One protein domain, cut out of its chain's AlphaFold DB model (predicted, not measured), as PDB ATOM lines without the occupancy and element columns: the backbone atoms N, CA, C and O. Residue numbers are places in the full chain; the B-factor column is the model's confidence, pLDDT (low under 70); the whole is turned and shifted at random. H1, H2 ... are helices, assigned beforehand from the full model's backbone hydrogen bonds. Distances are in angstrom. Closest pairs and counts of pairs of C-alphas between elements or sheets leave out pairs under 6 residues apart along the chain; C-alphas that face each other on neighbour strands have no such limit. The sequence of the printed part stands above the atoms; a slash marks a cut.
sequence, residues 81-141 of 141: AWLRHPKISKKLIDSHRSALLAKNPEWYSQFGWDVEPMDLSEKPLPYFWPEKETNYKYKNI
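What this domain is: This is residues 81 to 141 of the 141 residues of an uncharacterized protein of viral metagenome (UniProt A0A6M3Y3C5). One long helix, H2, is the spine, with short H1 at its beginning and H3 folded back at its far end. From H3 a long loop, residues 112 to 132, returns to short H4 near H1. The 61 printed residues include four named helices, H1 to H4 in chain order, and no named strand: all helix. The whole is loose, with a radius of gyration of the C-alphas of 13.3 A, spanning 38 by 26 by 18 A.

Where its parts are: Find C-alpha 86 at (109.539, 143.893, 159.815); from there H2, residues 86 to 103, runs 25.4 A to C-alpha 103 at (101.077, 120.909, 166.417). Before it find H1, residues 81 to 84, 5.4 A; after it H3, residues 105 to 111, 10.5 A, and H4, residues 133 to 136, 5.7 A.

How they stand to each other: H2, with residues 100 to 101 alone, touches H3 only at the corner, closest C-alphas Leu 101 and Tyr 108, 5.3 A, at a shallow tilt of 34 degrees, only just short of steep, opposite ways. H1 and H4 only just touch, with 3 pairs of C-alphas within 8 A, the closest Ala 81 and Glu 133, 7.3 A. In H2 every O i to N i+4 pair is within hydrogen-bond range; H3 has 1 of 3, and 2 of 4 O i to N i+3 pairs.

The domain as a whole: The farthest C-alphas, Glu 106 and Ile 141, are 40.1 A apart. The printed part has no cut; the H3 to H4 link is long. Look for pLDDT under 70 at residues 132 to 141.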
ATOM      1  N   ALA A  81     118.420 142.149 166.174       91.62
ATOM      2  CA  ALA A  81     118.136 142.983 164.998       91.62
ATOM      3  C   ALA A  81     116.989 142.435 164.126       91.62
ATOM      4  O   ALA A  81     116.271 143.195 163.472       91.62
ATOM      5  N   TRP A  82     116.784 141.115 164.139       91.44
ATOM      6  CA  TRP A  82     115.680 140.468 163.434       91.44
ATOM      7  C   TRP A  82     114.300 140.815 164.008       91.44
ATOM      8  O   TRP A  82     113.338 140.753 163.247       91.44
ATOM      9  N   LEU A  83     114.184 141.236 165.278       90.31
ATOM     10  CA  LEU A  83     112.922 141.738 165.845       90.31
ATOM     11  C   LEU A  83     112.514 143.062 165.201       90.31
ATOM     12  O   LEU A  83     111.343 143.266 164.882       90.31
ATOM     13  N   ARG A  84     113.494 143.937 164.962       88.38
ATOM     14  CA  ARG A  84     113.283 145.285 164.421       88.38
ATOM     15  C   ARG A  84     113.055 145.311 162.917       88.38
ATOM     16  O   ARG A  84     112.531 146.294 162.406       88.38
ATOM     17  N   HIS A  85     113.457 144.267 162.190       91.81
ATOM     18  CA  HIS A  85     113.294 144.201 160.741       91.81
ATOM     19  C   HIS A  85     111.928 143.588 160.378       91.81
ATOM     20  O   HIS A  85     111.796 142.359 160.406       91.81
ATOM     21  N   PRO A  86     110.928 144.363 159.900       92.00
ATOM     22  CA  PRO A  86     109.539 143.893 159.815       92.00
ATOM     23  C   PRO A  86     109.359 142.637 158.954       92.00
ATOM     24  O   PRO A  86     108.722 141.676 159.373       92.00
ATOM     25  N   LYS A  87     109.992 142.591 157.771       93.19
ATOM     26  CA  LYS A  87     109.917 141.422 156.872       93.19
ATOM     27  C   LYS A  87     110.555 140.155 157.459       93.19
ATOM     28  O   LYS A  87     110.083 139.059 157.182       93.19
ATOM     29  N   ILE A  88     111.638 140.286 158.224       93.44
ATOM     30  CA  ILE A  88     112.364 139.147 158.804       93.44
ATOM     31  C   ILE A  88     111.625 138.650 160.041       93.44
ATOM     32  O   ILE A  88     111.360 137.454 160.140       93.44
ATOM     33  N   SER A  89     111.226 139.577 160.916       94.44
ATOM     34  CA  SER A  89     110.385 139.304 162.080       94.44
ATOM     35  C   SER A  89     109.104 138.578 161.665       94.44
ATOM     36  O   SER A  89     108.814 137.504 162.186       94.44
ATOM     37  N   LYS A  90     108.404 139.069 160.628       95.75
ATOM     38  CA  LYS A  90     107.201 138.410 160.099       95.75
ATOM     39  C   LYS A  90     107.482 136.978 159.635       95.75
ATOM     40  O   LYS A  90     106.773 136.075 160.047       95.75
ATOM     41  N   LYS A  91     108.535 136.736 158.841       96.25
ATOM     42  CA  LYS A  91     108.878 135.378 158.366       96.25
ATOM     43  C   LYS A  91     109.208 134.409 159.502       96.25
ATOM     44  O   LYS A  91     108.780 133.253 159.472       96.25
ATOM     45  N   LEU A  92     109.961 134.876 160.498       96.31
ATOM     46  CA  LEU A  92     110.264 134.097 161.698       96.31
ATOM     47  C   LEU A  92     108.967 133.720 162.416       96.31
ATOM     48  O   LEU A  92     108.700 132.537 162.610       96.31
ATOM     49  N   ILE A  93     108.134 134.713 162.728       96.19
ATOM     50  CA  ILE A  93     106.865 134.525 163.434       96.19
ATOM     51  C   ILE A  93     105.927 133.597 162.653       96.19
ATOM     52  O   ILE A  93     105.387 132.663 163.240       96.19
ATOM     53  N   ASP A  94     105.759 133.802 161.350       97.62
ATOM     54  CA  ASP A  94     104.828 133.042 160.514       97.62
ATOM     55  C   ASP A  94     105.218 131.567 160.412       97.62
ATOM     56  O   ASP A  94     104.377 130.700 160.639       97.62
ATOM     57  N   SER A  95     106.498 131.261 160.164       97.38
ATOM     58  CA  SER A  95     106.966 129.865 160.155       97.38
ATOM     59  C   SER A  95     106.743 129.172 161.507       97.38
ATOM     60  O   SER A  95     106.344 128.011 161.561       97.38
ATOM     61  N   HIS A  96     106.917 129.887 162.622       97.31
ATOM     62  CA  HIS A  96     106.686 129.326 163.952       97.31
ATOM     63  C   HIS A  96     105.193 129.174 164.264       97.31
ATOM     64  O   HIS A  96     104.793 128.169 164.846       97.31
ATOM     65  N   ARG A  97     104.352 130.121 163.841       98.00
ATOM     66  CA  ARG A  97     102.887 130.037 163.942       98.00
ATOM     67  C   ARG A  97     102.327 128.876 163.134       98.00
ATOM     68  O   ARG A  97     101.539 128.105 163.669       98.00
ATOM     69  N   SER A  98     102.802 128.705 161.905       98.19
ATOM     70  CA  SER A  98     102.495 127.566 161.041       98.19
ATOM     71  C   SER A  98     102.828 126.234 161.732       98.19
ATOM     72  O   SER A  98     102.000 125.322 161.776       98.19
ATOM     73  N   ALA A  99     103.987 126.143 162.395       97.69
ATOM     74  CA  ALA A  99     104.348 124.972 163.194       97.69
ATOM     75  C   ALA A  99     103.445 124.766 164.417       97.69
ATOM     76  O   ALA A  99     103.149 123.630 164.781       97.69
ATOM     77  N   LEU A 100     103.047 125.847 165.093       98.06
ATOM     78  CA  LEU A 100     102.156 125.786 166.252       98.06
ATOM     79  C   LEU A 100     100.760 125.304 165.845       98.06
ATOM     80  O   LEU A 100     100.263 124.370 166.472       98.06
ATOM     81  N   LEU A 101     100.193 125.849 164.764       98.19
ATOM     82  CA  LEU A 101      98.922 125.403 164.187       98.19
ATOM     83  C   LEU A 101      98.955 123.913 163.854       98.19
ATOM     84  O   LEU A 101      98.100 123.178 164.330       98.19
ATOM     85  N   ALA A 102      99.987 123.435 163.156       97.62
ATOM     86  CA  ALA A 102     100.113 122.012 162.838       97.62
ATOM     87  C   ALA A 102     100.218 121.119 164.092       97.62
ATOM     88  O   ALA A 102      99.754 119.982 164.119       97.62
ATOM     89  N   LYS A 103     100.836 121.632 165.161       97.06
ATOM     90  CA  LYS A 103     101.077 120.909 166.417       97.06
ATOM     91  C   LYS A 103      99.863 120.866 167.354       97.06
ATOM     92  O   LYS A 103      99.825 119.984 168.218       97.06
ATOM     93  N   ASN A 104      98.969 121.849 167.290       97.81
ATOM     94  CA  ASN A 104      97.744 121.915 168.092       97.81
ATOM     95  C   ASN A 104      96.700 122.827 167.411       97.81
ATOM     96  O   ASN A 104      96.548 123.985 167.818       97.81
ATOM     97  N   PRO A 105      96.000 122.330 166.377       97.00
ATOM     98  CA  PRO A 105      95.083 123.146 165.585       97.00
ATOM     99  C   PRO A 105      93.971 123.779 166.426       97.00
ATOM    100  O   PRO A 105      93.721 124.972 166.309       97.00
ATOM    101  N   GLU A 106      93.352 123.008 167.325       96.62
ATOM    102  CA  GLU A 106      92.240 123.475 168.164       96.62
ATOM    103  C   GLU A 106      92.623 124.697 169.003       96.62
ATOM    104  O   GLU A 106      91.894 125.686 169.041       96.62
ATOM    105  N   TRP A 107      93.801 124.665 169.633       97.19
ATOM    106  CA  TRP A 107      94.264 125.789 170.436       97.19
ATOM    107  C   TRP A 107      94.664 126.989 169.580       97.19
ATOM    108  O   TRP A 107      94.311 128.113 169.913       97.19
ATOM    109  N   TYR A 108      95.432 126.801 168.505       98.00
ATOM    110  CA  TYR A 108      96.036 127.941 167.805       98.00
ATOM    111  C   TYR A 108      95.119 128.597 166.766       98.00
ATOM    112  O   TYR A 108      95.301 129.784 166.487       98.00
ATOM    113  N   SER A 109      94.098 127.897 166.261       96.69
ATOM    114  CA  SER A 109      93.129 128.474 165.317       96.69
ATOM    115  C   SER A 109      92.350 129.657 165.899       96.69
ATOM    116  O   SER A 109      91.943 130.545 165.153       96.69
ATOM    117  N   GLN A 110      92.217 129.749 167.230       97.12
ATOM    118  CA  GLN A 110      91.535 130.868 167.897       97.12
ATOM    119  C   GLN A 110      92.176 132.240 167.617       97.12
ATOM    120  O   GLN A 110      91.529 133.270 167.779       97.12
ATOM    121  N   PHE A 111      93.455 132.271 167.226       97.00
ATOM    122  CA  PHE A 111      94.183 133.520 167.008       97.00
ATOM    123  C   PHE A 111      94.035 134.088 165.589       97.00
ATOM    124  O   PHE A 111      94.566 135.171 165.338       97.00
ATOM    125  N   GLY A 112      93.366 133.376 164.671       96.31
ATOM    126  CA  GLY A 112      93.091 133.861 163.313       96.31
ATOM    127  C   GLY A 112      94.346 134.256 162.529       96.31
ATOM    128  O   GLY A 112      94.355 135.281 161.849       96.31
ATOM    129  N   TRP A 113      95.443 133.508 162.683       96.69
ATOM    130  CA  TRP A 113      96.683 133.798 161.966       96.69
ATOM    131  C   TRP A 113      96.538 133.483 160.478       96.69
ATOM    132  O   TRP A 113      96.155 132.375 160.119       96.69
ATOM    133  N   ASP A 114      96.921 134.436 159.630       96.19
ATOM    134  CA  ASP A 114      96.974 134.294 158.170       96.19
ATOM    135  C   ASP A 114      98.216 133.491 157.731       96.19
ATOM    136  O   ASP A 114      99.156 134.025 157.138       96.19
ATOM    137  N   VAL A 115      98.282 132.224 158.157       97.19
ATOM    138  CA  VAL A 115      99.310 131.244 157.781       97.19
ATOM    139  C   VAL A 115      98.714 129.837 157.783       97.19
ATOM    140  O   VAL A 115      97.992 129.461 158.704       97.19
ATOM    141  N   GLU A 116      99.083 129.026 156.796       96.94
ATOM    142  CA  GLU A 116      98.698 127.613 156.755       96.94
ATOM    143  C   GLU A 116      99.561 126.771 157.712       96.94
ATOM    144  O   GLU A 116     100.743 127.085 157.915       96.94
ATOM    145  N   PRO A 117      99.021 125.696 158.315       97.50
ATOM    146  CA  PRO A 117      99.815 124.765 159.108       97.50
ATOM    147  C   PRO A 117     100.851 124.054 158.226       97.50
ATOM    148  O   PRO A 117     100.529 123.553 157.154       97.50
ATOM    149  N   MET A 118     102.105 123.989 158.680       97.00
ATOM    150  CA  MET A 118     103.159 123.277 157.946       97.00
ATOM    151  C   MET A 118     102.969 121.764 158.024       97.00
ATOM    152  O   MET A 118     102.462 121.245 159.022       97.00
ATOM    153  N   ASP A 119     103.475 121.043 157.024       96.75
ATOM    154  CA  ASP A 119     103.537 119.587 157.077       96.75
ATOM    155  C   ASP A 119     104.631 119.126 158.057       96.75
ATOM    156  O   ASP A 119     105.830 119.338 157.865       96.75
ATOM    157  N   LEU A 120     104.213 118.467 159.143       95.56
ATOM    158  CA  LEU A 120     105.128 117.927 160.149       95.56
ATOM    159  C   LEU A 120     105.887 116.675 159.666       95.56
ATOM    160  O   LEU A 120     106.834 116.241 160.341       95.56
ATOM    161  N   SER A 121     105.501 116.101 158.521       96.50
ATOM    162  CA  SER A 121     106.175 114.975 157.873       96.50
ATOM    163  C   SER A 121     107.476 115.390 157.172       96.50
ATOM    164  O   SER A 121     108.427 114.606 157.157       96.50
ATOM    165  N   GLU A 122     107.586 116.647 156.722       94.00
ATOM    166  CA  GLU A 122     108.771 117.170 156.036       94.00
ATOM    167  C   GLU A 122     110.038 117.116 156.907       94.00
ATOM    168  O   GLU A 122     110.010 117.339 158.129       94.00
ATOM    169  N   LYS A 123     111.182 116.818 156.271       93.06
ATOM    170  CA  LYS A 123     112.509 116.795 156.905       93.06
ATOM    171  C   LYS A 123     113.556 117.456 155.987       93.06
ATOM    172  O   LYS A 123     113.777 116.948 154.890       93.06
ATOM    173  N   PRO A 124     114.250 118.521 156.440       88.75
ATOM    174  CA  PRO A 124     114.024 119.244 157.696       88.75
ATOM    175  C   PRO A 124     112.679 119.986 157.688       88.75
ATOM    176  O   PRO A 124     112.147 120.296 156.630       88.75
ATOM    177  N   LEU A 125     112.138 120.289 158.872       93.50
ATOM    178  CA  LEU A 125     110.943 121.133 158.970       93.50
ATOM    179  C   LEU A 125     111.254 122.553 158.457       93.50
ATOM    180  O   LEU A 125     112.335 123.069 158.769       93.50
ATOM    181  N   PRO A 126     110.317 123.222 157.761       92.81
ATOM    182  CA  PRO A 126     110.557 124.496 157.077       92.81
ATOM    183  C   PRO A 126     110.520 125.715 158.023       92.81
ATOM    184  O   PRO A 126     109.870 126.726 157.751       92.81
ATOM    185  N   TYR A 127     111.224 125.653 159.159       95.00
ATOM    186  CA  TYR A 127     111.398 126.818 160.031       95.00
ATOM    187  C   TYR A 127     112.284 127.864 159.364       95.00
ATOM    188  O   TYR A 127     113.361 127.557 158.850       95.00
ATOM    189  N   PHE A 128     111.878 129.127 159.460       95.69
ATOM    190  CA  PHE A 128     112.744 130.232 159.091       95.69
ATOM    191  C   PHE A 128     113.580 130.673 160.296       95.69
ATOM    192  O   PHE A 128     113.026 131.032 161.333       95.69
ATOM    193  N   TRP A 129     114.904 130.711 160.130       94.81
ATOM    194  CA  TRP A 129     115.850 131.206 161.131       94.81
ATOM    195  C   TRP A 129     116.722 132.325 160.544       94.81
ATOM    196  O   TRP A 129     117.408 132.121 159.541       94.81
ATOM    197  N   PRO A 130     116.731 133.524 161.140       92.06
ATOM    198  CA  PRO A 130     117.581 134.619 160.698       92.06
ATOM    199  C   PRO A 130     118.997 134.498 161.305       92.06
ATOM    200  O   PRO A 130     119.356 135.163 162.269       92.06
ATOM    201  N   GLU A 131     119.811 133.604 160.732       79.88
ATOM    202  CA  GLU A 131     121.104 133.173 161.303       79.88
ATOM    203  C   GLU A 131     122.257 134.188 161.209       79.88
ATOM    204  O   GLU A 131     123.203 134.112 161.990       79.88
ATOM    205  N   LYS A 132     122.241 135.115 160.244       67.50
ATOM    206  CA  LYS A 132     123.351 136.057 160.009       67.50
ATOM    207  C   LYS A 132     122.843 137.490 159.905       67.50
ATOM    208  O   LYS A 132     121.989 137.774 159.065       67.50
ATOM    209  N   GLU A 133     123.431 138.404 160.687       57.97
ATOM    210  CA  GLU A 133     123.121 139.845 160.633       57.97
ATOM    211  C   GLU A 133     123.331 140.462 159.239       57.97
ATOM    212  O   GLU A 133     122.643 141.407 158.850       57.97
ATOM    213  N   THR A 134     124.230 139.886 158.440       50.41
ATOM    214  CA  THR A 134     124.488 140.306 157.058       50.41
ATOM    215  C   THR A 134     123.270 140.161 156.142       50.41
ATOM    216  O   THR A 134     123.160 140.909 155.176       50.41
ATOM    217  N   ASN A 135     122.299 139.300 156.467       50.19
ATOM    218  CA  ASN A 135     121.065 139.149 155.688       50.19
ATOM    219  C   ASN A 135     120.087 140.330 155.837       50.19
ATOM    220  O   ASN A 135     119.104 140.397 155.098       50.19
ATOM    221  N   TYR A 136     120.335 141.256 156.771       55.91
ATOM    222  CA  TYR A 136     119.457 142.401 157.038       55.91
ATOM    223  C   TYR A 136     119.839 143.660 156.247       55.91
ATOM    224  O   TYR A 136     119.020 144.565 156.123       55.91
ATOM    225  N   LYS A 137     121.066 143.729 155.705       45.66
ATOM    226  CA  LYS A 137     121.585 144.919 155.002       45.66
ATOM    227  C   LYS A 137     121.334 144.930 153.484       45.66
ATOM    228  O   LYS A 137     121.431 145.989 152.882       45.66
ATOM    229  N   TYR A 138     120.962 143.800 152.870       43.03
ATOM    230  CA  TYR A 138     120.875 143.658 151.402       43.03
ATOM    231  C   TYR A 138     119.457 143.442 150.840       43.03
ATOM    232  O   TYR A 138     119.311 143.005 149.705       43.03
ATOM    233  N   LYS A 139     118.393 143.722 151.607       41.66
ATOM    234  CA  LYS A 139     116.993 143.603 151.128       41.66
ATOM    235  C   LYS A 139     116.203 144.918 151.156       41.66
ATOM    236  O   LYS A 139     114.975 144.897 151.235       41.66
ATOM    237  N   ASN A 140     116.932 146.030 151.067       37.56
ATOM    238  CA  ASN A 140     116.417 147.363 150.741       37.56
ATOM    239  C   ASN A 140     116.863 147.782 149.326       37.56
ATOM    240  O   ASN A 140     117.344 148.896 149.134       37.56
ATOM    241  N   ILE A 141     116.747 146.867 148.361       38.44
ATOM    242  CA  ILE A 141     116.678 147.185 146.930       38.44
ATOM    243  C   ILE A 141     115.412 146.513 146.410       38.44
ATOM    244  O   ILE A 141     115.194 145.340 146.806       38.44
TER     245      ILE A 141